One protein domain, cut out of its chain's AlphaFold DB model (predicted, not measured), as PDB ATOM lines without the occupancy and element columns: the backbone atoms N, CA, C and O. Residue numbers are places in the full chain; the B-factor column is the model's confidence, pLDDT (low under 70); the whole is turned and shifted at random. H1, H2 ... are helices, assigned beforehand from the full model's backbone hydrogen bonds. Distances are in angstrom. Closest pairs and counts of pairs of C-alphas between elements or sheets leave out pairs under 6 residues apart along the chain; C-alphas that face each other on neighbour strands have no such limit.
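AT A GLANCE: This is residues 56 to 251 of the 276 residues of an uncharacterized protein of Candidatus Hydrogenedentes bacterium (UniProt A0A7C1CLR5). Picture two layers of helices packed on each other, H5, H7 and H10 in one and H4, H6, H8 and H11 in the other, the layers running opposite ways with H7 in the middle. H1 crosses H5 at one end of this up-and-down bundle, in which each helix runs against the one before it; H11 is at the other end. The printed part has 196 residues, with eleven named helices, H1 to H11 along the chain, no named strand, and the class all helix. It is compact, with a radius of gyration of the C-alphas of 16.4 A, and rounded, spanning 47 by 39 by 32 A.

HOW THE PARTS SIT: Begin with H7, residues 167 to 183. It touches H5, residues 129 to 139, the same way at a shallow tilt of 20 degrees; their closest C-alphas, of Arg 133 and Ala 172, are 4.8 A apart. With residues 177 to 181 alone H7 touches H10, residues 217 to 233, closest at the C-alphas of Arg 181 and His 231, 5.5 A. With residues 173 to 180 alone it touches H6, residues 148 to 157, closest at C-alphas 153 and 176, 6.6 A; the two are a hairpin. The hub is H8, residues 186 to 197, touching five helices, among them H10, closest at C-alphas 196 and 225, 4.1 A, and H11, residues 237 to 250, closest at C-alphas 186 and 239, 6.1 A. H4, residues 108 to 122, makes a hairpin with H5, closest at C-alphas 114 and 135, 6.3 A. H1, residues 68 to 84, touches H5 at a steep tilt of 57 degrees, closest at C-alphas 74 and 138, 7.0 A. H3, residues 99 to 102, touches residues 77 to 81 of H1 alone, closest at C-alphas 81 and 101, 6.4 A. H2, residues 92 to 97, touches H3 only at the corner, and only just, with 3 pairs of C-alphas within 8 A; H9, residues 199 to 202, touches H8 in the same manner. Every O i to N i+4 pair is within hydrogen-bond range in H4, H5, H6, H7, H8 and H10, against 11 of 13 in H1, 8 of 10 in H11 and 0 of 2 in H2, where 2 of 3 O i to N i+3 pairs are; H3 and H9 are too short.

IN THESE COORDINATES: Find C-alpha 68 at (97.023, 197.760, 106.964), where H1 begins its 23.0 A. H7 runs 24.9 A from C-alpha 167 at (119.534, 205.271, 106.653), H10 24.3 A and H4 21.4 A. H11 ends at C-alpha 250, (125.732, 226.027, 82.245).

THE WHOLE: The C-alphas farthest apart, of Glu 68 and Glu 249, are 48.9 A apart. The printed part has no cut; the link from H9 to H10 is long, 14 residues. Look for pLDDT under 70 at residues 86 to 90, 211 and 251.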
ATOM      1  N   TRP A  56     113.899 190.705 103.314       84.62
ATOM      2  CA  TRP A  56     115.079 190.776 102.453       84.62
ATOM      3  C   TRP A  56     116.029 191.890 102.919       84.62
ATOM      4  O   TRP A  56     115.590 192.882 103.515       84.62
ATOM      5  N   PRO A  57     117.347 191.772 102.663       80.31
ATOM      6  CA  PRO A  57     118.278 192.869 102.891       80.31
ATOM      7  C   PRO A  57     117.814 194.134 102.170       80.31
ATOM      8  O   PRO A  57     117.584 194.138 100.961       80.31
ATOM      9  N   GLY A  58     117.686 195.215 102.935       82.38
ATOM     10  CA  GLY A  58     117.157 196.466 102.423       82.38
ATOM     11  C   GLY A  58     115.633 196.550 102.420       82.38
ATOM     12  O   GLY A  58     115.138 197.533 101.901       82.38
ATOM     13  N   ASP A  59     114.867 195.641 103.015       90.06
ATOM     14  CA  ASP A  59     113.435 195.892 103.238       90.06
ATOM     15  C   ASP A  59     113.220 197.046 104.232       90.06
ATOM     16  O   ASP A  59     113.994 197.154 105.203       90.06
ATOM     17  N   PRO A  60     112.193 197.899 104.022       92.25
ATOM     18  CA  PRO A  60     111.714 198.786 105.079       92.25
ATOM     19  C   PRO A  60     111.319 197.960 106.312       92.25
ATOM     20  O   PRO A  60     110.959 196.783 106.203       92.25
ATOM     21  N   ASP A  61     111.434 198.549 107.499       93.31
ATOM     22  CA  ASP A  61     110.999 197.885 108.727       93.31
ATOM     23  C   ASP A  61     109.468 197.887 108.835       93.31
ATOM     24  O   ASP A  61     108.864 198.808 109.379       93.31
ATOM     25  N   LEU A  62     108.836 196.827 108.321       93.44
ATOM     26  CA  LEU A  62     107.375 196.688 108.304       93.44
ATOM     27  C   LEU A  62     106.747 196.684 109.706       93.44
ATOM     28  O   LEU A  62     105.557 196.948 109.825       93.44
ATOM     29  N   ALA A  63     107.519 196.423 110.766       93.50
ATOM     30  CA  ALA A  63     107.024 196.516 112.140       93.50
ATOM     31  C   ALA A  63     106.728 197.964 112.578       93.50
ATOM     32  O   ALA A  63     106.023 198.165 113.564       93.50
ATOM     33  N   GLN A  64     107.264 198.959 111.863       90.69
ATOM     34  CA  GLN A  64     106.977 200.379 112.088       90.69
ATOM     35  C   GLN A  64     105.756 200.866 111.295       90.69
ATOM     36  O   GLN A  64     105.289 201.976 111.531       90.69
ATOM     37  N   VAL A  65     105.237 200.052 110.369       93.00
ATOM     38  CA  VAL A  65     104.134 200.421 109.478       93.00
ATOM     39  C   VAL A  65     102.818 199.989 110.108       93.00
ATOM     40  O   VAL A  65     102.581 198.803 110.318       93.00
ATOM     41  N   SER A  66     101.945 200.954 110.399       92.25
ATOM     42  CA  SER A  66     100.626 200.690 111.002       92.25
ATOM     43  C   SER A  66      99.469 200.669 109.998       92.25
ATOM     44  O   SER A  66      98.364 200.252 110.342       92.25
ATOM     45  N   ASP A  67      99.705 201.107 108.759       96.50
ATOM     46  CA  ASP A  67      98.675 201.136 107.725       96.50
ATOM     47  C   ASP A  67      98.484 199.745 107.094       96.50
ATOM     48  O   ASP A  67      99.281 199.279 106.277       96.50
ATOM     49  N   GLU A  68      97.383 199.089 107.462       96.88
ATOM     50  CA  GLU A  68      97.023 197.760 106.964       96.88
ATOM     51  C   GLU A  68      96.798 197.710 105.449       96.88
ATOM     52  O   GLU A  68      97.094 196.688 104.821       96.88
ATOM     53  N   ARG A  69      96.309 198.796 104.830       97.31
ATOM     54  CA  ARG A  69      96.140 198.843 103.372       97.31
ATOM     55  C   ARG A  69      97.502 198.894 102.688       97.31
ATOM     56  O   ARG A  69      97.709 198.183 101.704       97.31
ATOM     57  N   LEU A  70      98.445 199.658 103.230       97.19
ATOM     58  CA  LEU A  70      99.812 199.712 102.715       97.19
ATOM     59  C   LEU A  70     100.528 198.358 102.861       97.19
ATOM     60  O   LEU A  70     101.167 197.886 101.918       97.19
ATOM     61  N   LEU A  71     100.368 197.692 104.010       96.94
ATOM     62  CA  LEU A  71     100.889 196.340 104.236       96.94
ATOM     63  C   LEU A  71     100.259 195.308 103.292       96.94
ATOM     64  O   LEU A  71     100.940 194.378 102.849       96.94
ATOM     65  N   GLN A  72      98.976 195.459 102.964       96.69
ATOM     66  CA  GLN A  72      98.314 194.605 101.986       96.69
ATOM     67  C   GLN A  72      98.886 194.820 100.580       96.69
ATOM     68  O   GLN A  72      99.283 193.848  99.942       96.69
ATOM     69  N   LEU A  73      99.060 196.072 100.146       97.12
ATOM     70  CA  LEU A  73      99.697 196.387  98.862       97.12
ATOM     71  C   LEU A  73     101.131 195.855  98.768       97.12
ATOM     72  O   LEU A  73     101.547 195.390  97.705       97.12
ATOM     73  N   TRP A  74     101.882 195.872  99.871       95.75
ATOM     74  CA  TRP A  74     103.197 195.236  99.940       95.75
ATOM     75  C   TRP A  74     103.141 193.733  99.675       95.75
ATOM     76  O   TRP A  74     103.935 193.221  98.881       95.75
ATOM     77  N   ARG A  75     102.199 193.025 100.307       94.88
ATOM     78  CA  ARG A  75     102.001 191.588 100.073       94.88
ATOM     79  C   ARG A  75     101.617 191.315  98.617       94.88
ATOM     80  O   ARG A  75     102.219 190.454  97.978       94.88
ATOM     81  N   ASP A  76     100.693 192.099  98.082       94.31
ATOM     82  CA  ASP A  76     100.153 191.895  96.736       94.31
ATOM     83  C   ASP A  76     101.138 192.286  95.625       94.31
ATOM     84  O   ASP A  76     101.063 191.747  94.523       94.31
ATOM     85  N   THR A  77     102.092 193.177  95.912       93.75
ATOM     86  CA  THR A  77     103.088 193.636  94.932       93.75
ATOM     87  C   THR A  77     104.440 192.959  95.156       93.75
ATOM     88  O   THR A  77     104.875 192.124  94.365       93.75
ATOM     89  N   MET A  78     105.120 193.287  96.257       92.12
ATOM     90  CA  MET A  78     106.498 192.863  96.502       92.12
ATOM     91  C   MET A  78     106.588 191.369  96.813       92.12
ATOM     92  O   MET A  78     107.414 190.669  96.229       92.12
ATOM     93  N   VAL A  79     105.754 190.860  97.723       91.69
ATOM     94  CA  VAL A  79     105.802 189.435  98.093       91.69
ATOM     95  C   VAL A  79     105.350 188.569  96.914       91.69
ATOM     96  O   VAL A  79     106.013 187.578  96.600       91.69
ATOM     97  N   ALA A  80     104.307 188.982  96.187       90.44
ATOM     98  CA  ALA A  80     103.891 188.325  94.946       90.44
ATOM     99  C   ALA A  80     105.019 188.280  93.895       90.44
ATOM    100  O   ALA A  80     105.307 187.209  93.353       90.44
ATOM    101  N   TYR A  81     105.721 189.398  93.667       90.88
ATOM    102  CA  TYR A  81     106.894 189.442  92.790       90.88
ATOM    103  C   TYR A  81     107.979 188.450  93.228       90.88
ATOM    104  O   TYR A  81     108.509 187.712  92.393       90.88
ATOM    105  N   ARG A  82     108.297 188.383  94.529       89.06
ATOM    106  CA  ARG A  82     109.317 187.464  95.070       89.06
ATOM    107  C   ARG A  82     108.955 186.000  94.825       89.06
ATOM    108  O   ARG A  82     109.828 185.215  94.450       89.06
ATOM    109  N   HIS A  83     107.682 185.640  94.998       87.94
ATOM    110  CA  HIS A  83     107.175 184.291  94.719       87.94
ATOM    111  C   HIS A  83     107.232 183.940  93.231       87.94
ATOM    112  O   HIS A  83     107.606 182.822  92.876       87.94
ATOM    113  N   ALA A  84     106.906 184.888  92.351       86.44
ATOM    114  CA  ALA A  84     106.955 184.672  90.908       86.44
ATOM    115  C   ALA A  84     108.397 184.593  90.368       86.44
ATOM    116  O   ALA A  84     108.683 183.806  89.465       86.44
ATOM    117  N   ASN A  85     109.332 185.353  90.953       78.56
ATOM    118  CA  ASN A  85     110.671 185.588  90.398       78.56
ATOM    119  C   ASN A  85     111.808 184.963  91.226       78.56
ATOM    120  O   ASN A  85     112.886 185.538  91.424       78.56
ATOM    121  N   THR A  86     111.610 183.709  91.639       69.31
ATOM    122  CA  THR A  86     112.556 182.941  92.475       69.31
ATOM    123  C   THR A  86     113.913 182.654  91.825       69.31
ATOM    124  O   THR A  86     114.851 182.312  92.543       69.31
ATOM    125  N   LYS A  87     114.060 182.834  90.499       61.75
ATOM    126  CA  LYS A  87     115.305 182.571  89.741       61.75
ATOM    127  C   LYS A  87     116.151 183.812  89.430       61.75
ATOM    128  O   LYS A  87     117.367 183.682  89.353       61.75
ATOM    129  N   ASN A  88     115.562 185.014  89.398       58.25
ATOM    130  CA  ASN A  88     116.253 186.271  89.034       58.25
ATOM    131  C   ASN A  88     116.205 187.376  90.112       58.25
ATOM    132  O   ASN A  88     116.832 188.408  89.929       58.25
ATOM    133  N   GLY A  89     115.523 187.140  91.243       57.62
ATOM    134  CA  GLY A  89     115.374 188.066  92.375       57.62
ATOM    135  C   GLY A  89     116.590 188.934  92.724       57.62
ATOM    136  O   GLY A  89     117.517 188.492  93.404       57.62
ATOM    137  N   LEU A  90     116.529 190.186  92.277       67.94
ATOM    138  CA  LEU A  90     117.369 191.292  92.718       67.94
ATOM    139  C   LEU A  90     117.004 191.685  94.155       67.94
ATOM    140  O   LEU A  90     115.846 191.579  94.553       67.94
ATOM    141  N   PHE A  91     117.971 192.176  94.935       75.88
ATOM    142  CA  PHE A  91     117.674 192.804  96.229       75.88
ATOM    143  C   PHE A  91     116.738 194.006  96.046       75.88
ATOM    144  O   PHE A  91     116.713 194.607  94.972       75.88
ATOM    145  N   VAL A  92     116.027 194.417  97.104       80.75
ATOM    146  CA  VAL A  92     115.115 195.578  97.041       80.75
ATOM    147  C   VAL A  92     115.816 196.829  96.519       80.75
ATOM    148  O   VAL A  92     115.258 197.543  95.699       80.75
ATOM    149  N   SER A  93     117.083 197.037  96.880       75.50
ATOM    150  CA  SER A  93     117.893 198.160  96.393       75.50
ATOM    151  C   SER A  93     118.232 198.124  94.896       75.50
ATOM    152  O   SER A  93     118.961 198.992  94.434       75.50
ATOM    153  N   ALA A  94     117.825 197.091  94.163       82.62
ATOM    154  CA  ALA A  94     118.052 196.929  92.731       82.62
ATOM    155  C   ALA A  94     116.774 196.510  91.988       82.62
ATOM    156  O   ALA A  94     116.827 196.258  90.789       82.62
ATOM    157  N   ILE A  95     115.624 196.439  92.667       87.44
ATOM    158  CA  ILE A  95     114.382 195.937  92.068       87.44
ATOM    159  C   ILE A  95     113.849 196.845  90.953       87.44
ATOM    160  O   ILE A  95     113.172 196.376  90.048       87.44
ATOM    161  N   TYR A  96     114.241 198.119  90.945       87.44
ATOM    162  CA  TYR A  96     113.970 199.062  89.856       87.44
ATOM    163  C   TYR A  96     114.630 198.686  88.511       87.44
ATOM    164  O   TYR A  96     114.381 199.355  87.508       87.44
ATOM    165  N   HIS A  97     115.496 197.666  88.482       86.25
ATOM    166  CA  HIS A  97     116.045 197.069  87.258       86.25
ATOM    167  C   HIS A  97     115.263 195.841  86.778       86.25
ATOM    168  O   HIS A  97     115.621 195.290  85.744       86.25
ATOM    169  N   ALA A  98     114.254 195.379  87.523       89.06
ATOM    170  CA  ALA A  98     113.435 194.228  87.152       89.06
ATOM    171  C   ALA A  98     112.149 194.700  86.454       89.06
ATOM    172  O   ALA A  98     111.247 195.189  87.147       89.06
ATOM    173  N   PRO A  99     112.021 194.526  85.122       89.19
ATOM    174  CA  PRO A  99     110.790 194.848  84.402       89.19
ATOM    175  C   PRO A  99     109.578 194.138  85.005       89.19
ATOM    176  O   PRO A  99     108.519 194.735  85.149       89.19
ATOM    177  N   GLU A 100     109.755 192.902  85.483       90.44
ATOM    178  CA  GLU A 100     108.685 192.109  86.090       90.44
ATOM    179  C   GLU A 100     108.129 192.725  87.382       90.44
ATOM    180  O   GLU A 100     107.054 192.319  87.816       90.44
ATOM    181  N   TYR A 101     108.848 193.665  88.007       91.69
ATOM    182  CA  TYR A 101     108.354 194.474  89.123       91.69
ATOM    183  C   TYR A 101     107.851 195.842  88.650       91.69
ATOM    184  O   TYR A 101     106.760 196.271  89.018       91.69
ATOM    185  N   THR A 102     108.641 196.542  87.834       92.81
ATOM    186  CA  THR A 102     108.352 197.930  87.441       92.81
ATOM    187  C   THR A 102     107.186 198.040  86.463       92.81
ATOM    188  O   THR A 102     106.601 199.110  86.345       92.81
ATOM    189  N   GLU A 103     106.822 196.948  85.791       91.81
ATOM    190  CA  GLU A 103     105.664 196.845  84.894       91.81
ATOM    191  C   GLU A 103     104.444 196.198  85.576       91.81
ATOM    192  O   GLU A 103     103.422 195.976  84.924       91.81
ATOM    193  N   MET A 104     104.515 195.882  86.880       92.00
ATOM    194  CA  MET A 104     103.357 195.352  87.608       92.00
ATOM    195  C   MET A 104     102.249 196.407  87.647       92.00
ATOM    196  O   MET A 104     102.453 197.455  88.254       92.00
ATOM    197  N   PRO A 105     101.079 196.149  87.042       89.12
ATOM    198  CA  PRO A 105     100.067 197.177  86.863       89.12
ATOM    199  C   PRO A 105      99.532 197.668  88.205       89.12
ATOM    200  O   PRO A 105      99.214 196.867  89.092       89.12
ATOM    201  N   LYS A 106      99.361 198.986  88.321       93.81
ATOM    202  CA  LYS A 106      98.659 199.609  89.440       93.81
ATOM    203  C   LYS A 106      97.224 199.945  89.064       93.81
ATOM    204  O   LYS A 106      96.955 200.453  87.980       93.81
ATOM    205  N   THR A 107      96.284 199.669  89.963       95.62
ATOM    206  CA  THR A 107      94.909 200.142  89.770       95.62
ATOM    207  C   THR A 107      94.839 201.656  90.018       95.62
ATOM    208  O   THR A 107      95.617 202.165  90.833       95.62
ATOM    209  N   PRO A 108      93.896 202.389  89.393       96.25
ATOM    210  CA  PRO A 108      93.707 203.814  89.673       96.25
ATOM    211  C   PRO A 108      93.460 204.112  91.160       96.25
ATOM    212  O   PRO A 108      93.992 205.083  91.692       96.25
ATOM    213  N   ASP A 109      92.712 203.242  91.850       97.69
ATOM    214  CA  ASP A 109      92.411 203.384  93.280       97.69
ATOM    215  C   ASP A 109      93.650 203.196  94.165       97.69
ATOM    216  O   ASP A 109      93.757 203.820  95.226       97.69
ATOM    217  N   ASP A 110      94.585 202.334  93.761       97.88
ATOM    218  CA  ASP A 110      95.843 202.128  94.480       97.88
ATOM    219  C   ASP A 110      96.851 203.237  94.191       97.88
ATOM    220  O   ASP A 110      97.562 203.663  95.098       97.88
ATOM    221  N   GLN A 111      96.886 203.739  92.955       97.50
ATOM    222  CA  GLN A 111      97.669 204.915  92.586       97.50
ATOM    223  C   GLN A 111      97.221 206.147  93.381       97.50
ATOM    224  O   GLN A 111      98.055 206.790  94.023       97.50
ATOM    225  N   GLU A 112      95.919 206.443  93.404       98.25
ATOM    226  CA  GLU A 112      95.376 207.558  94.186       98.25
ATOM    227  C   GLU A 112      95.697 207.396  95.674       98.25
ATOM    228  O   GLU A 112      96.154 208.335  96.328       98.25
ATOM    229  N   TYR A 113      95.524 206.182  96.202       98.56
ATOM    230  CA  TYR A 113      95.842 205.891  97.591       98.56
ATOM    231  C   TYR A 113      97.325 206.103  97.916       98.56
ATOM    232  O   TYR A 113      97.620 206.726  98.930       98.56
ATOM    233  N   LEU A 114      98.263 205.646  97.079       98.44
ATOM    234  CA  LEU A 114      99.697 205.829  97.336       98.44
ATOM    235  C   LEU A 114     100.123 207.298  97.265       98.44
ATOM    236  O   LEU A 114     100.930 207.732  98.087       98.44
ATOM    237  N   ILE A 115      99.563 208.076  96.334       98.50
ATOM    238  CA  ILE A 115      99.809 209.523  96.246       98.50
ATOM    239  C   ILE A 115      99.297 210.218  97.516       98.50
ATOM    240  O   ILE A 115     100.022 211.009  98.128       98.50
ATOM    241  N   ALA A 116      98.077 209.891  97.951       98.50
ATOM    242  CA  ALA A 116      97.497 210.433  99.176       98.50
ATOM    243  C   ALA A 116      98.288 210.012 100.428       98.50
ATOM    244  O   ALA A 116      98.564 210.850 101.289       98.50
ATOM    245  N   ALA A 117      98.703 208.745 100.507       98.38
ATOM    246  CA  ALA A 117      99.502 208.206 101.602       98.38
ATOM    247  C   ALA A 117     100.873 208.888 101.684       98.38
ATOM    248  O   ALA A 117     101.290 209.281 102.773       98.38
ATOM    249  N   LEU A 118     101.548 209.099 100.546       98.50
ATOM    250  CA  LEU A 118     102.814 209.827 100.511       98.50
ATOM    251  C   LEU A 118     102.633 211.269 100.988       98.50
ATOM    252  O   LEU A 118     103.394 211.725 101.839       98.50
ATOM    253  N   SER A 119     101.624 211.980 100.474       98.38
ATOM    254  CA  SER A 119     101.343 213.350 100.917       98.38
ATOM    255  C   SER A 119     101.125 213.401 102.426       98.38
ATOM    256  O   SER A 119     101.768 214.194 103.108       98.38
ATOM    257  N   HIS A 120     100.272 212.515 102.948       97.62
ATOM    258  CA  HIS A 120      99.969 212.451 104.370       97.62
ATOM    259  C   HIS A 120     101.214 212.150 105.212       97.62
ATOM    260  O   HIS A 120     101.466 212.856 106.186       97.62
ATOM    261  N   ALA A 121     102.022 211.161 104.820       97.00
ATOM    262  CA  ALA A 121     103.244 210.796 105.535       97.00
ATOM    263  C   ALA A 121     104.221 211.979 105.638       97.00
ATOM    264  O   ALA A 121     104.801 212.211 106.701       97.00
ATOM    265  N   LEU A 122     104.354 212.768 104.566       96.81
ATOM    266  CA  LEU A 122     105.204 213.960 104.538       96.81
ATOM    267  C   LEU A 122     104.629 215.141 105.346       96.81
ATOM    268  O   LEU A 122     105.375 216.087 105.609       96.81
ATOM    269  N   ASP A 123     103.329 215.145 105.675       95.56
ATOM    270  CA  ASP A 123     102.623 216.201 106.438       95.56
ATOM    271  C   ASP A 123     102.678 215.982 107.959       95.56
ATOM    272  O   ASP A 123     102.234 216.829 108.736       95.56
ATOM    273  N   THR A 124     103.223 214.850 108.403       93.12
ATOM    274  CA  THR A 124     103.329 214.523 109.827       93.12
ATOM    275  C   THR A 124     104.443 215.310 110.526       93.12
ATOM    276  O   THR A 124     105.479 215.617 109.941       93.12
ATOM    277  N   GLU A 125     104.257 215.609 111.819       89.50
ATOM    278  CA  GLU A 125     105.278 216.280 112.643       89.50
ATOM    279  C   GLU A 125     106.552 215.429 112.782       89.50
ATOM    280  O   GLU A 125     107.666 215.947 112.784       89.50
ATOM    281  N   THR A 126     106.388 214.107 112.887       92.06
ATOM    282  CA  THR A 126     107.488 213.138 112.928       92.06
ATOM    283  C   THR A 126     107.307 212.125 111.808       92.06
ATOM    284  O   THR A 126     106.509 211.198 111.923       92.06
ATOM    285  N   ILE A 127     108.078 212.297 110.735       95.38
ATOM    286  CA  ILE A 127     107.998 211.448 109.545       95.38
ATOM    287  C   ILE A 127     108.590 210.067 109.837       95.38
ATOM    288  O   ILE A 127     109.778 209.937 110.159       95.38
ATOM    289  N   ASN A 128     107.777 209.027 109.651       95.50
ATOM    290  CA  ASN A 128     108.250 207.651 109.604       95.50
ATOM    291  C   ASN A 128     108.853 207.349 108.223       95.50
ATOM    292  O   ASN A 128     108.151 207.154 107.233       95.50
ATOM    293  N   TRP A 129     110.183 207.311 108.149       95.12
ATOM    294  CA  TRP A 129     110.885 207.094 106.882       95.12
ATOM    295  C   TRP A 129     110.803 205.658 106.358       95.12
ATOM    296  O   TRP A 129     111.027 205.459 105.165       95.12
ATOM    297  N   ASP A 130     110.467 204.675 107.198       94.44
ATOM    298  CA  ASP A 130     110.170 203.317 106.735       94.44
ATOM    299  C   ASP A 130     108.810 203.266 106.019       94.44
ATOM    300  O   ASP A 130     108.730 202.658 104.950       94.44
ATOM    301  N   ASP A 131     107.800 204.000 106.510       95.81
ATOM    302  CA  ASP A 131     106.504 204.167 105.823       95.81
ATOM    303  C   ASP A 131     106.686 204.859 104.471       95.81
ATOM    304  O   ASP A 131     106.251 204.346 103.439       95.81
ATOM    305  N   VAL A 132     107.394 205.996 104.451       97.44
ATOM    306  CA  VAL A 132     107.679 206.728 103.204       97.44
ATOM    307  C   VAL A 132     108.388 205.817 102.211       97.44
ATOM    308  O   VAL A 132     108.005 205.736 101.047       97.44
ATOM    309  N   ARG A 133     109.411 205.088 102.658       94.88
ATOM    310  CA  ARG A 133     110.159 204.190 101.785       94.88
ATOM    311  C   ARG A 133     109.293 203.057 101.237       94.88
ATOM    312  O   ARG A 133     109.421 202.733 100.059       94.88
ATOM    313  N   LEU A 134     108.430 202.469 102.063       96.31
ATOM    314  CA  LEU A 134     107.485 201.441 101.636       96.31
ATOM    315  C   LEU A 134     106.552 201.966 100.537       96.31
ATOM    316  O   LEU A 134     106.390 201.305  99.510       96.31
ATOM    317  N   ILE A 135     106.002 203.169 100.722       98.12
ATOM    318  CA  ILE A 135     105.155 203.838  99.729       98.12
ATOM    319  C   ILE A 135     105.922 204.020  98.414       98.12
ATOM    320  O   ILE A 135     105.427 203.620  97.364       98.12
ATOM    321  N   LEU A 136     107.153 204.537  98.453       97.38
ATOM    322  CA  LEU A 136     107.946 204.788  97.243       97.38
ATOM    323  C   LEU A 136     108.290 203.512  96.469       97.38
ATOM    324  O   LEU A 136     108.167 203.501  95.246       97.38
ATOM    325  N   LEU A 137     108.656 202.431  97.167       95.56
ATOM    326  CA  LEU A 137     108.879 201.123  96.541       95.56
ATOM    327  C   LEU A 137     107.626 200.637  95.805       95.56
ATOM    328  O   LEU A 137     107.728 200.066  94.721       95.56
ATOM    329  N   LEU A 138     106.444 200.868  96.381       96.94
ATOM    330  CA  LEU A 138     105.166 200.516  95.770       96.94
ATOM    331  C   LEU A 138     104.755 201.458  94.635       96.94
ATOM    332  O   LEU A 138     103.957 201.037  93.794       96.94
ATOM    333  N   MET A 139     105.260 202.694  94.624       96.62
ATOM    334  CA  MET A 139     104.900 203.705  93.633       96.62
ATOM    335  C   MET A 139     105.576 203.503  92.282       96.62
ATOM    336  O   MET A 139     104.965 203.782  91.262       96.62
ATOM    337  N   TYR A 140     106.811 203.003  92.223       90.62
ATOM    338  CA  TYR A 140     107.434 202.729  90.920       90.62
ATOM    339  C   TYR A 140     107.134 201.329  90.356       90.62
ATOM    340  O   TYR A 140     107.716 200.929  89.349       90.62
ATOM    341  N   ALA A 141     106.213 200.591  90.982       91.31
ATOM    342  CA  ALA A 141     105.617 199.385  90.414       91.31
ATOM    343  C   ALA A 141     104.410 199.773  89.544       91.31
ATOM    344  O   ALA A 141     103.306 199.941  90.065       91.31
ATOM    345  N   GLY A 142     104.660 199.979  88.247       87.25
ATOM    346  CA  GLY A 142     103.661 200.165  87.188       87.25
ATOM    347  C   GLY A 142     102.556 201.182  87.468       87.25
ATOM    348  O   GLY A 142     101.417 200.962  87.054       87.25
ATOM    349  N   MET A 143     102.874 202.272  88.175       93.38
ATOM    350  CA  MET A 143     102.006 203.451  88.237       93.38
ATOM    351  C   MET A 143     102.103 204.262  86.952       93.38
ATOM    352  O   MET A 143     103.190 204.442  86.398       93.38
ATOM    353  N   ASP A 144     100.968 204.817  86.541       94.19
ATOM    354  CA  ASP A 144     100.911 205.770  85.444       94.19
ATOM    355  C   ASP A 144     101.511 207.125  85.875       94.19
ATOM    356  O   ASP A 144     101.425 207.500  87.054       94.19
ATOM    357  N   PRO A 145     102.083 207.902  84.937       94.06
ATOM    358  CA  PRO A 145     102.538 209.260  85.211       94.06
ATOM    359  C   PRO A 145     101.437 210.150  85.812       94.06
ATOM    360  O   PRO A 145     100.325 210.216  85.288       94.06
ATOM    361  N   ASP A 146     101.759 210.884  86.879       96.75
ATOM    362  CA  ASP A 146     100.848 211.805  87.561       96.75
ATOM    363  C   ASP A 146     101.583 213.101  87.963       96.75
ATOM    364  O   ASP A 146     102.609 213.047  88.648       96.75
ATOM    365  N   PRO A 147     101.070 214.292  87.596       95.31
ATOM    366  CA  PRO A 147     101.744 215.568  87.859       95.31
ATOM    367  C   PRO A 147     101.886 215.904  89.352       95.31
ATOM    368  O   PRO A 147     102.702 216.750  89.724       95.31
ATOM    369  N   ARG A 148     101.135 215.245  90.242       97.81
ATOM    370  CA  ARG A 148     101.284 215.421  91.695       97.81
ATOM    371  C   ARG A 148     102.571 214.783  92.218       97.81
ATOM    372  O   ARG A 148     103.081 215.219  93.249       97.81
ATOM    373  N   ILE A 149     103.115 213.782  91.524       97.62
ATOM    374  CA  ILE A 149     104.297 213.038  91.971       97.62
ATOM    375  C   ILE A 149     105.557 213.921  91.962       97.62
ATOM    376  O   ILE A 149     106.205 213.998  93.009       97.62
ATOM    377  N   PRO A 150     105.894 214.661  90.881       97.56
ATOM    378  CA  PRO A 150     106.988 215.634  90.915       97.56
ATOM    379  C   PRO A 150     106.842 216.688  92.022       97.56
ATOM    380  O   PRO A 150     107.820 216.996  92.701       97.56
ATOM    381  N   ALA A 151     105.627 217.186  92.276       97.06
ATOM    382  CA  ALA A 151     105.381 218.156  93.347       97.06
ATOM    383  C   ALA A 151     105.632 217.563  94.750       97.06
ATOM    384  O   ALA A 151     106.246 218.207  95.605       97.06
ATOM    385  N   LEU A 152     105.208 216.316  94.988       98.25
ATOM    386  CA  LEU A 152     105.498 215.593  96.232       98.25
ATOM    387  C   LEU A 152     106.996 215.312  96.392       98.25
ATOM    388  O   LEU A 152     107.526 215.437  97.499       98.25
ATOM    389  N   ALA A 153     107.688 214.978  95.303       97.69
ATOM    390  CA  ALA A 153     109.130 214.768  95.303       97.69
ATOM    391  C   ALA A 153     109.892 216.050  95.661       97.69
ATOM    392  O   ALA A 153     110.741 216.032  96.553       97.69
ATOM    393  N   GLU A 154     109.559 217.177  95.027       96.62
ATOM    394  CA  GLU A 154     110.178 218.469  95.324       96.62
ATOM    395  C   GLU A 154     109.999 218.840  96.800       96.62
ATOM    396  O   GLU A 154     110.967 219.176  97.490       96.62
ATOM    397  N   ARG A 155     108.768 218.709  97.304       95.94
ATOM    398  CA  ARG A 155     108.447 218.916  98.715       95.94
ATOM    399  C   ARG A 155     109.299 218.023  99.620       95.94
ATOM    400  O   ARG A 155     109.884 218.525 100.575       95.94
ATOM    401  N   MET A 156     109.384 216.726  99.321       96.06
ATOM    402  CA  MET A 156     110.159 215.757 100.096       96.06
ATOM    403  C   MET A 156     111.645 216.132 100.167       96.06
ATOM    404  O   MET A 156     112.221 216.109 101.253       96.06
ATOM    405  N   PHE A 157     112.266 216.511  99.045       93.62
ATOM    406  CA  PHE A 157     113.687 216.875  99.015       93.62
ATOM    407  C   PHE A 157     113.996 218.172  99.774       93.62
ATOM    408  O   PHE A 157     115.086 218.294 100.348       93.62
ATOM    409  N   LYS A 158     113.036 219.104  99.812       91.62
ATOM    410  CA  LYS A 158     113.145 220.413 100.475       91.62
ATOM    411  C   LYS A 158     112.750 220.412 101.957       91.62
ATOM    412  O   LYS A 158     112.819 221.464 102.590       91.62
ATOM    413  N   LEU A 159     112.358 219.269 102.529       91.94
ATOM    414  CA  LEU A 159     112.116 219.166 103.970       91.94
ATOM    415  C   LEU A 159     113.383 219.535 104.772       91.94
ATOM    416  O   LEU A 159     114.481 219.136 104.366       91.94
ATOM    417  N   PRO A 160     113.251 220.244 105.914       89.94
ATOM    418  CA  PRO A 160     114.378 220.536 106.797       89.94
ATOM    419  C   PRO A 160     115.091 219.253 107.220       89.94
ATOM    420  O   PRO A 160     114.440 218.273 107.599       89.94
ATOM    421  N   ARG A 161     116.426 219.248 107.175       88.62
ATOM    422  CA  ARG A 161     117.205 218.035 107.469       88.62
ATOM    423  C   ARG A 161     117.923 218.139 108.811       88.62
ATOM    424  O   ARG A 161     118.545 219.157 109.112       88.62
ATOM    425  N   PRO A 162     117.919 217.067 109.623       86.56
ATOM    426  CA  PRO A 162     118.784 217.003 110.789       86.56
ATOM    427  C   PRO A 162     120.251 216.884 110.356       86.56
ATOM    428  O   PRO A 162     120.566 216.395 109.273       86.56
ATOM    429  N   MET A 163     121.172 217.219 111.265       80.94
ATOM    430  CA  MET A 163     122.626 217.088 111.058       80.94
ATOM    431  C   MET A 163     123.058 215.699 110.549       80.94
ATOM    432  O   MET A 163     124.073 215.572 109.859       80.94
ATOM    433  N   LYS A 164     122.320 214.650 110.937       83.56
ATOM    434  CA  LYS A 164     122.499 213.270 110.480       83.56
ATOM    435  C   LYS A 164     121.140 212.672 110.158       83.56
ATOM    436  O   LYS A 164     120.308 212.518 111.051       83.56
ATOM    437  N   MET A 165     120.942 212.311 108.902       88.25
ATOM    438  CA  MET A 165     119.749 211.611 108.450       88.25
ATOM    439  C   MET A 165     119.852 210.125 108.800       88.25
ATOM    440  O   MET A 165     120.945 209.546 108.833       88.25
ATOM    441  N   SER A 166     118.703 209.485 109.018       88.44
ATOM    442  CA  SER A 166     118.647 208.031 109.142       88.44
ATOM    443  C   SER A 166     118.997 207.355 107.807       88.44
ATOM    444  O   SER A 166     118.949 207.965 106.731       88.44
ATOM    445  N   ALA A 167     119.349 206.069 107.864       85.00
ATOM    446  CA  ALA A 167     119.534 205.271 106.653       85.00
ATOM    447  C   ALA A 167     118.227 205.172 105.843       85.00
ATOM    448  O   ALA A 167     118.266 205.300 104.625       85.00
ATOM    449  N   ALA A 168     117.077 205.016 106.516       88.81
ATOM    450  CA  ALA A 168     115.763 204.967 105.873       88.81
ATOM    451  C   ALA A 168     115.460 206.250 105.084       88.81
ATOM    452  O   ALA A 168     115.079 206.163 103.922       88.81
ATOM    453  N   TRP A 169     115.736 207.428 105.659       91.62
ATOM    454  CA  TRP A 169     115.545 208.715 104.982       91.62
ATOM    455  C   TRP A 169     116.428 208.833 103.734       91.62
ATOM    456  O   TRP A 169     115.936 209.102 102.638       91.62
ATOM    457  N   GLY A 170     117.731 208.564 103.862       89.00
ATOM    458  CA  GLY A 170     118.645 208.627 102.717       89.00
ATOM    459  C   GLY A 170     118.282 207.648 101.600       89.00
ATOM    460  O   GLY A 170     118.403 207.983 100.424       89.00
ATOM    461  N   THR A 171     117.802 206.453 101.949       90.06
ATOM    462  CA  THR A 171     117.325 205.492 100.952       90.06
ATOM    463  C   THR A 171     115.996 205.925 100.342       90.06
ATOM    464  O   THR A 171     115.846 205.810  99.136       90.06
ATOM    465  N   ALA A 172     115.068 206.503 101.109       93.81
ATOM    466  CA  ALA A 172     113.828 207.048 100.561       93.81
ATOM    467  C   ALA A 172     114.100 208.132  99.499       93.81
ATOM    468  O   ALA A 172     113.430 208.166  98.474       93.81
ATOM    469  N   TYR A 173     115.139 208.959  99.675       93.12
ATOM    470  CA  TYR A 173     115.564 209.917  98.641       93.12
ATOM    471  C   TYR A 173     115.998 209.214  97.347       93.12
ATOM    472  O   TYR A 173     115.663 209.682  96.262       93.12
ATOM    473  N   LYS A 174     116.702 208.078  97.448       90.50
ATOM    474  CA  LYS A 174     117.050 207.246  96.284       90.50
ATOM    475  C   LYS A 174     115.809 206.683  95.604       90.50
ATOM    476  O   LYS A 174     115.668 206.844  94.398       90.50
ATOM    477  N   GLU A 175     114.906 206.079  96.374       94.31
ATOM    478  CA  GLU A 175     113.677 205.497  95.823       94.31
ATOM    479  C   GLU A 175     112.816 206.562  95.131       94.31
ATOM    480  O   GLU A 175     112.299 206.313  94.047       94.31
ATOM    481  N   MET A 176     112.726 207.778  95.681       96.62
ATOM    482  CA  MET A 176     111.995 208.876  95.040       96.62
ATOM    483  C   MET A 176     112.608 209.275  93.689       96.62
ATOM    484  O   MET A 176     111.883 209.539  92.734       96.62
ATOM    485  N   MET A 177     113.938 209.277  93.560       95.00
ATOM    486  CA  MET A 177     114.575 209.529  92.263       95.00
ATOM    487  C   MET A 177     114.257 208.432  91.235       95.00
ATOM    488  O   MET A 177     114.076 208.741  90.056       95.00
ATOM    489  N   HIS A 178     114.112 207.175  91.669       94.56
ATOM    490  CA  HIS A 178     113.608 206.107  90.803       94.56
ATOM    491  C   HIS A 178     112.151 206.353  90.396       94.56
ATOM    492  O   HIS A 178     111.847 206.258  89.210       94.56
ATOM    493  N   VAL A 179     111.271 206.743  91.329       96.31
ATOM    494  CA  VAL A 179     109.881 207.123  91.008       96.31
ATOM    495  C   VAL A 179     109.853 208.214  89.933       96.31
ATOM    496  O   VAL A 179     109.170 208.047  88.925       96.31
ATOM    497  N   LEU A 180     110.642 209.284  90.094       97.06
ATOM    498  CA  LEU A 180     110.733 210.375  89.115       97.06
ATOM    499  C   LEU A 180     111.171 209.896  87.729       97.06
ATOM    500  O   LEU A 180     110.572 210.298  86.734       97.06
ATOM    501  N   ARG A 181     112.166 209.005  87.649       94.88
ATOM    502  CA  ARG A 181     112.590 208.408  86.373       94.88
ATOM    503  C   ARG A 181     111.416 207.759  85.637       94.88
ATOM    504  O   ARG A 181     111.262 207.946  84.432       94.88
ATOM    505  N   PHE A 182     110.592 206.998  86.356       94.75
ATOM    506  CA  PHE A 182     109.472 206.265  85.767       94.75
ATOM    507  C   PHE A 182     108.271 207.141  85.406       94.75
ATOM    508  O   PHE A 182     107.441 206.708  84.615       94.75
ATOM    509  N   GLN A 183     108.196 208.383  85.897       95.06
ATOM    510  CA  GLN A 183     107.148 209.319  85.480       95.06
ATOM    511  C   GLN A 183     107.254 209.712  84.004       95.06
ATOM    512  O   GLN A 183     106.245 210.092  83.421       95.06
ATOM    513  N   GLN A 184     108.453 209.649  83.406       93.31
ATOM    514  CA  GLN A 184     108.680 209.972  81.988       93.31
ATOM    515  C   GLN A 184     107.973 211.268  81.536       93.31
ATOM    516  O   GLN A 184     107.413 211.333  80.444       93.31
ATOM    517  N   SER A 185     107.984 212.296  82.389       95.56
ATOM    518  CA  SER A 185     107.315 213.579  82.164       95.56
ATOM    519  C   SER A 185     108.300 214.744  82.231       95.56
ATOM    520  O   SER A 185     109.340 214.655  82.893       95.56
ATOM    521  N   ASP A 186     107.958 215.855  81.576       96.44
ATOM    522  CA  ASP A 186     108.784 217.069  81.583       96.44
ATOM    523  C   ASP A 186     108.976 217.634  82.996       96.44
ATOM    524  O   ASP A 186     110.076 218.074  83.319       96.44
ATOM    525  N   ASP A 187     107.955 217.569  83.857       96.88
ATOM    526  CA  ASP A 187     108.037 218.044  85.245       96.88
ATOM    527  C   ASP A 187     109.015 217.203  86.081       96.88
ATOM    528  O   ASP A 187     109.815 217.740  86.852       96.88
ATOM    529  N   ALA A 188     109.001 215.876  85.904       97.38
ATOM    530  CA  ALA A 188     109.954 214.994  86.571       97.38
ATOM    531  C   ALA A 188     111.387 215.234  86.068       97.38
ATOM    532  O   ALA A 188     112.323 215.310  86.870       97.38
ATOM    533  N   ALA A 189     111.556 215.417  84.756       97.00
ATOM    534  CA  ALA A 189     112.844 215.737  84.151       97.00
ATOM    535  C   ALA A 189     113.378 217.103  84.608       97.00
ATOM    536  O   ALA A 189     114.562 217.220  84.928       97.00
ATOM    537  N   ALA A 190     112.511 218.114  84.719       96.62
ATOM    538  CA  ALA A 190     112.859 219.432  85.240       96.62
ATOM    539  C   ALA A 190     113.388 219.347  86.673       96.62
ATOM    540  O   ALA A 190     114.394 219.984  86.998       96.62
ATOM    541  N   LEU A 191     112.741 218.543  87.521       96.75
ATOM    542  CA  LEU A 191     113.170 218.348  88.900       96.75
ATOM    543  C   LEU A 191     114.518 217.614  88.974       96.75
ATOM    544  O   LEU A 191     115.425 218.087  89.658       96.75
ATOM    545  N   LEU A 192     114.699 216.525  88.215       96.12
ATOM    546  CA  LEU A 192     115.984 215.813  88.122       96.12
ATOM    547  C   LEU A 192     117.110 216.726  87.605       96.12
ATOM    548  O   LEU A 192     118.225 216.699  88.131       96.12
ATOM    549  N   TYR A 193     116.817 217.584  86.623       94.62
ATOM    550  CA  TYR A 193     117.740 218.608  86.131       94.62
ATOM    551  C   TYR A 193     118.128 219.607  87.227       94.62
ATOM    552  O   TYR A 193     119.316 219.866  87.407       94.62
ATOM    553  N   GLN A 194     117.166 220.145  87.987       93.81
ATOM    554  CA  GLN A 194     117.458 221.068  89.092       93.81
ATOM    555  C   GLN A 194     118.329 220.395  90.159       93.81
ATOM    556  O   GLN A 194     119.350 220.948  90.562       93.81
ATOM    557  N   MET A 195     117.988 219.165  90.547       91.31
ATOM    558  CA  MET A 195     118.756 218.365  91.502       91.31
ATOM    559  C   MET A 195     120.199 218.119  91.042       91.31
ATOM    560  O   MET A 195     121.116 218.117  91.870       91.31
ATOM    561  N   ALA A 196     120.406 217.919  89.735       87.69
ATOM    562  CA  ALA A 196     121.713 217.694  89.122       87.69
ATOM    563  C   ALA A 196     122.513 218.989  88.896       87.69
ATOM    564  O   ALA A 196     123.743 218.989  89.014       87.69
ATOM    565  N   GLY A 197     121.846 220.086  88.549       83.12
ATOM    566  CA  GLY A 197     122.467 221.328  88.094       83.12
ATOM    567  C   GLY A 197     122.648 222.384  89.180       83.12
ATOM    568  O   GLY A 197     123.605 223.149  89.120       83.12
ATOM    569  N   ASP A 198     121.786 222.412  90.194       85.50
ATOM    570  CA  ASP A 198     121.711 223.515  91.146       85.50
ATOM    571  C   ASP A 198     122.103 223.077  92.565       85.50
ATOM    572  O   ASP A 198     121.401 222.331  93.247       85.50
ATOM    573  N   ARG A 199     123.245 223.575  93.057       81.00
ATOM    574  CA  ARG A 199     123.677 223.326  94.444       81.00
ATOM    575  C   ARG A 199     122.703 223.931  95.462       81.00
ATOM    576  O   ARG A 199     122.603 223.396  96.568       81.00
ATOM    577  N   THR A 200     122.013 225.017  95.117       86.38
ATOM    578  CA  THR A 200     121.085 225.722  96.011       86.38
ATOM    579  C   THR A 200     119.764 224.981  96.185       86.38
ATOM    580  O   THR A 200     119.154 225.112  97.243       86.38
ATOM    581  N   PHE A 201     119.387 224.109  95.238       88.44
ATOM    582  CA  PHE A 201     118.246 223.198  95.380       88.44
ATOM    583  C   PHE A 201     118.315 222.406  96.690       88.44
ATOM    584  O   PHE A 201     117.319 222.241  97.392       88.44
ATOM    585  N   TRP A 202     119.516 221.946  97.042       84.62
ATOM    586  CA  TRP A 202     119.743 221.167  98.249       84.62
ATOM    587  C   TRP A 202     119.760 222.029  99.515       84.62
ATOM    588  O   TRP A 202     119.608 221.478 100.595       84.62
ATOM    589  N   GLY A 203     119.886 223.353  99.425       85.00
ATOM    590  CA  GLY A 203     119.961 224.248 100.583       85.00
ATOM    591  C   GLY A 203     121.245 224.096 101.410       85.00
ATOM    592  O   GLY A 203     122.199 223.422 101.005       85.00
ATOM    593  N   ASP A 204     121.261 224.736 102.578       84.12
ATOM    594  CA  ASP A 204     122.447 224.818 103.444       84.12
ATOM    595  C   ASP A 204     122.495 223.732 104.529       84.12
ATOM    596  O   ASP A 204     123.552 223.488 105.114       84.12
ATOM    597  N   ASP A 205     121.372 223.050 104.783       80.62
ATOM    598  CA  ASP A 205     121.304 221.997 105.793       80.62
ATOM    599  C   ASP A 205     122.253 220.834 105.449       80.62
ATOM    600  O   ASP A 205     122.324 220.413 104.284       80.62
ATOM    601  N   PRO A 206     122.924 220.233 106.449       75.25
ATOM    602  CA  PRO A 206     123.786 219.079 106.236       75.25
ATOM    603  C   PRO A 206     123.083 217.939 105.490       75.25
ATOM    604  O   PRO A 206     121.928 217.600 105.754       75.25
ATOM    605  N   PHE A 207     123.814 217.302 104.579       79.44
ATOM    606  CA  PHE A 207     123.372 216.117 103.848       79.44
ATOM    607  C   PHE A 207     124.278 214.940 104.218       79.44
ATOM    608  O   PHE A 207     125.179 214.535 103.482       79.44
ATOM    609  N   HIS A 208     124.077 214.416 105.424       81.06
ATOM    610  CA  HIS A 208     124.835 213.282 105.942       81.06
ATOM    611  C   HIS A 208     123.921 212.081 106.091       81.06
ATOM    612  O   HIS A 208     123.055 212.056 106.967       81.06
ATOM    613  N   THR A 209     124.139 211.061 105.269       72.81
ATOM    614  CA  THR A 209     123.389 209.811 105.366       72.81
ATOM    615  C   THR A 209     124.294 208.611 105.096       72.81
ATOM    616  O   THR A 209     125.146 208.674 104.209       72.81
ATOM    617  N   PRO A 210     124.093 207.488 105.812       74.69
ATOM    618  CA  PRO A 210     124.767 206.227 105.505       74.69
ATOM    619  C   PRO A 210     124.535 205.728 104.074       74.69
ATOM    620  O   PRO A 210     125.314 204.918 103.585       74.69
ATOM    621  N   ALA A 211     123.474 206.192 103.401       68.06
ATOM    622  CA  ALA A 211     123.192 205.827 102.018       68.06
ATOM    623  C   ALA A 211     124.194 206.442 101.017       68.06
ATOM    624  O   ALA A 211     124.336 205.912  99.913       68.06
ATOM    625  N   TYR A 212     124.869 207.534 101.382       70.56
ATOM    626  CA  TYR A 212     125.907 208.186 100.579       70.56
ATOM    627  C   TYR A 212     127.175 208.329 101.431       70.56
ATOM    628  O   TYR A 212     127.839 207.326 101.678       70.56
ATOM    629  N   ASP A 213     127.493 209.528 101.935       72.81
ATOM    630  CA  ASP A 213     128.568 209.730 102.906       72.81
ATOM    631  C   ASP A 213     128.012 210.270 104.243       72.81
ATOM    632  O   ASP A 213     127.399 211.344 104.293       72.81
ATOM    633  N   PRO A 214     128.236 209.564 105.366       72.25
ATOM    634  CA  PRO A 214     127.719 209.965 106.673       72.25
ATOM    635  C   PRO A 214     128.482 211.135 107.326       72.25
ATOM    636  O   PRO A 214     128.168 211.505 108.460       72.25
ATOM    637  N   ARG A 215     129.517 211.680 106.677       74.25
ATOM    638  CA  ARG A 215     130.438 212.687 107.236       74.25
ATOM    639  C   ARG A 215     130.688 213.881 106.315       74.25
ATOM    640  O   ARG A 215     131.284 214.851 106.777       74.25
ATOM    641  N   ASN A 216     130.297 213.813 105.040       80.56
ATOM    642  CA  ASN A 216     130.600 214.855 104.062       80.56
ATOM    643  C   ASN A 216     129.380 215.223 103.205       80.56
ATOM    644  O   ASN A 216     129.008 214.502 102.279       80.56
ATOM    645  N   THR A 217     128.802 216.390 103.497       81.56
ATOM    646  CA  THR A 217     127.651 216.952 102.773       81.56
ATOM    647  C   THR A 217     127.942 217.142 101.288       81.56
ATOM    648  O   THR A 217     127.149 216.711 100.459       81.56
ATOM    649  N   GLU A 218     129.094 217.710 100.926       82.12
ATOM    650  CA  GLU A 218     129.419 217.972  99.519       82.12
ATOM    651  C   GLU A 218     129.608 216.682  98.718       82.12
ATOM    652  O   GLU A 218     129.221 216.614  97.553       82.12
ATOM    653  N   TYR A 219     130.141 215.625  99.337       81.19
ATOM    654  CA  TYR A 219     130.249 214.323  98.677       81.19
ATOM    655  C   TYR A 219     128.879 213.663  98.479       81.19
ATOM    656  O   TYR A 219     128.608 213.091  97.420       81.19
ATOM    657  N   SER A 220     127.991 213.758  99.471       82.19
ATOM    658  CA  SER A 220     126.631 213.244  99.326       82.19
ATOM    659  C   SER A 220     125.839 214.026  98.279       82.19
ATOM    660  O   SER A 220     125.193 213.400  97.442       82.19
ATOM    661  N   ILE A 221     125.958 215.361  98.259       83.00
ATOM    662  CA  ILE A 221     125.361 216.221  97.226       83.00
ATOM    663  C   ILE A 221     125.914 215.856  95.848       83.00
ATOM    664  O   ILE A 221     125.157 215.683  94.899       83.00
ATOM    665  N   MET A 222     127.225 215.668  95.725       81.50
ATOM    666  CA  MET A 222     127.813 215.192  94.478       81.50
ATOM    667  C   MET A 222     127.196 213.854  94.052       81.50
ATOM    668  O   MET A 222     126.767 213.717  92.913       81.50
ATOM    669  N   SER A 223     127.067 212.894  94.969       81.75
ATOM    670  CA  SER A 223     126.493 211.577  94.673       81.75
ATOM    671  C   SER A 223     125.046 211.660  94.173       81.75
ATOM    672  O   SER A 223     124.709 211.013  93.182       81.75
ATOM    673  N   VAL A 224     124.191 212.479  94.797       84.50
ATOM    674  CA  VAL A 224     122.805 212.672  94.324       84.50
ATOM    675  C   VAL A 224     122.747 213.391  92.981       84.50
ATOM    676  O   VAL A 224     121.895 213.047  92.169       84.50
ATOM    677  N   ARG A 225     123.673 214.318  92.691       86.50
ATOM    678  CA  ARG A 225     123.763 214.963  91.370       86.50
ATOM    679  C   ARG A 225     124.065 213.948  90.268       86.50
ATOM    680  O   ARG A 225     123.420 213.985  89.225       86.50
ATOM    681  N   ILE A 226     124.990 213.016  90.518       85.00
ATOM    682  CA  ILE A 226     125.324 211.926  89.581       85.00
ATOM    683  C   ILE A 226     124.107 211.052  89.317       85.00
ATOM    684  O   ILE A 226     123.783 210.777  88.168       85.00
ATOM    685  N   VAL A 227     123.438 210.626  90.388       87.88
ATOM    686  CA  VAL A 227     122.263 209.757  90.292       87.88
ATOM    687  C   VAL A 227     121.124 210.464  89.554       87.88
ATOM    688  O   VAL A 227     120.525 209.874  88.661       87.88
ATOM    689  N   SER A 228     120.884 211.744  89.853       90.88
ATOM    690  CA  SER A 228     119.853 212.551  89.183       90.88
ATOM    691  C   SER A 228     120.128 212.683  87.684       90.88
ATOM    692  O   SER A 228     119.225 212.490  86.874       90.88
ATOM    693  N   LEU A 229     121.385 212.945  87.303       89.88
ATOM    694  CA  LEU A 229     121.795 212.998  85.898       89.88
ATOM    695  C   LEU A 229     121.663 211.634  85.206       89.88
ATOM    696  O   LEU A 229     121.193 211.570  84.072       89.88
ATOM    697  N   GLY A 230     122.045 210.550  85.887       89.12
ATOM    698  CA  GLY A 230     121.876 209.188  85.383       89.12
ATOM    699  C   GLY A 230     120.412 208.887  85.069       89.12
ATOM    700  O   GLY A 230     120.094 208.478  83.956       89.12
ATOM    701  N   HIS A 231     119.501 209.194  85.990       92.75
ATOM    702  CA  HIS A 231     118.070 209.000  85.762       92.75
ATOM    703  C   HIS A 231     117.499 209.894  84.669       92.75
ATOM    704  O   HIS A 231     116.707 209.408  83.868       92.75
ATOM    705  N   LEU A 232     117.935 211.153  84.578       92.19
ATOM    706  CA  LEU A 232     117.559 212.028  83.470       92.19
ATOM    707  C   LEU A 232     117.974 211.419  82.120       92.19
ATOM    708  O   LEU A 232     117.192 211.449  81.175       92.19
ATOM    709  N   SER A 233     119.166 210.820  82.034       89.75
ATOM    710  CA  SER A 233     119.661 210.187  80.802       89.75
ATOM    711  C   SER A 233     118.919 208.905  80.401       89.75
ATOM    712  O   SER A 233     119.000 208.488  79.249       89.75
ATOM    713  N   GLU A 234     118.184 208.295  81.335       89.75
ATOM    714  CA  GLU A 234     117.361 207.102  81.107       89.75
ATOM    715  C   GLU A 234     115.923 207.453  80.668       89.75
ATOM    716  O   GLU A 234     115.161 206.562  80.290       89.75
ATOM    717  N   MET A 235     115.534 208.734  80.707       93.31
ATOM    718  CA  MET A 235     114.234 209.200  80.211       93.31
ATOM    719  C   MET A 235     114.213 209.261  78.670       93.31
ATOM    720  O   MET A 235     115.271 209.308  78.036       93.31
ATOM    721  N   PRO A 236     113.023 209.289  78.026       94.12
ATOM    722  CA  PRO A 236     112.924 209.403  76.573       94.12
ATOM    723  C   PRO A 236     113.763 210.567  76.014       94.12
ATOM    724  O   PRO A 236     113.708 211.666  76.570       94.12
ATOM    725  N   PRO A 237     114.482 210.389  74.886       91.62
ATOM    726  CA  PRO A 237     115.378 211.420  74.353       91.62
ATOM    727  C   PRO A 237     114.713 212.779  74.116       91.62
ATOM    728  O   PRO A 237     115.331 213.810  74.354       91.62
ATOM    729  N   ALA A 238     113.441 212.787  73.701       92.56
ATOM    730  CA  ALA A 238     112.669 214.012  73.490       92.56
ATOM    731  C   ALA A 238     112.488 214.850  74.770       92.56
ATOM    732  O   ALA A 238     112.363 216.067  74.678       92.56
ATOM    733  N   ILE A 239     112.506 214.204  75.940       93.44
ATOM    734  CA  ILE A 239     112.426 214.843  77.256       93.44
ATOM    735  C   ILE A 239     113.835 215.164  77.761       93.44
ATOM    736  O   ILE A 239     114.101 216.275  78.200       93.44
ATOM    737  N   ALA A 240     114.756 214.198  77.693       92.00
ATOM    738  CA  ALA A 240     116.069 214.305  78.324       92.00
ATOM    739  C   ALA A 240     117.024 215.287  77.621       92.00
ATOM    740  O   ALA A 240     117.707 216.062  78.296       92.00
ATOM    741  N   ILE A 241     117.087 215.266  76.280       89.94
ATOM    742  CA  ILE A 241     118.081 216.024  75.496       89.94
ATOM    743  C   ILE A 241     118.048 217.529  75.811       89.94
ATOM    744  O   ILE A 241     119.110 218.056  76.146       89.94
ATOM    745  N   PRO A 242     116.885 218.215  75.818       93.38
ATOM    746  CA  PRO A 242     116.834 219.646  76.126       93.38
ATOM    747  C   PRO A 242     117.450 220.014  77.486       93.38
ATOM    748  O   PRO A 242     118.088 221.055  77.631       93.38
ATOM    749  N   TYR A 243     117.289 219.166  78.506       91.75
ATOM    750  CA  TYR A 243     117.876 219.411  79.826       91.75
ATOM    751  C   TYR A 243     119.380 219.135  79.857       91.75
ATOM    752  O   TYR A 243     120.121 219.866  80.518       91.75
ATOM    753  N   VAL A 244     119.844 218.109  79.141       86.25
ATOM    754  CA  VAL A 244     121.277 217.803  79.026       86.25
ATOM    755  C   VAL A 244     122.012 218.928  78.297       86.25
ATOM    756  O   VAL A 244     123.061 219.365  78.770       86.25
ATOM    757  N   GLU A 245     121.447 219.459  77.211       86.25
ATOM    758  CA  GLU A 245     122.002 220.614  76.491       86.25
ATOM    759  C   GLU A 245     122.127 221.834  77.414       86.25
ATOM    760  O   GLU A 245     123.198 222.429  77.519       86.25
ATOM    761  N   ARG A 246     121.087 222.130  78.202       87.81
ATOM    762  CA  ARG A 246     121.129 223.207  79.204       87.81
ATOM    763  C   ARG A 246     122.179 222.991  80.297       87.81
ATOM    764  O   ARG A 246     122.724 223.966  80.812       87.81
ATOM    765  N   LEU A 247     122.449 221.747  80.708       83.56
ATOM    766  CA  LEU A 247     123.529 221.458  81.665       83.56
ATOM    767  C   LEU A 247     124.902 221.727  81.042       83.56
ATOM    768  O   LEU A 247     125.768 222.281  81.717       83.56
ATOM    769  N   LEU A 248     125.089 221.357  79.775       80.81
ATOM    770  CA  LEU A 248     126.328 221.601  79.036       80.81
ATOM    771  C   LEU A 248     126.586 223.098  78.832       80.81
ATOM    772  O   LEU A 248     127.719 223.546  78.986       80.81
ATOM    773  N   GLU A 249     125.545 223.883  78.556       80.44
ATOM    774  CA  GLU A 249     125.645 225.344  78.461       80.44
ATOM    775  C   GLU A 249     126.007 226.000  79.799       80.44
ATOM    776  O   GLU A 249     126.801 226.940  79.833       80.44
ATOM    777  N   ALA A 250     125.446 225.508  80.908       74.31
ATOM    778  CA  ALA A 250     125.732 226.027  82.245       74.31
ATOM    779  C   ALA A 250     127.142 225.655  82.744       74.31
ATOM    780  O   ALA A 250     127.715 226.362  83.576       74.31
ATOM    781  N   TYR A 251     127.702 224.556  82.236       69.19
ATOM    782  CA  TYR A 251     129.025 224.046  82.586       69.19
ATOM    783  C   TYR A 251     129.846 223.757  81.321       69.19
ATOM    784  O   TYR A 251     130.156 222.593  81.051       69.19
TER     785      TYR A 251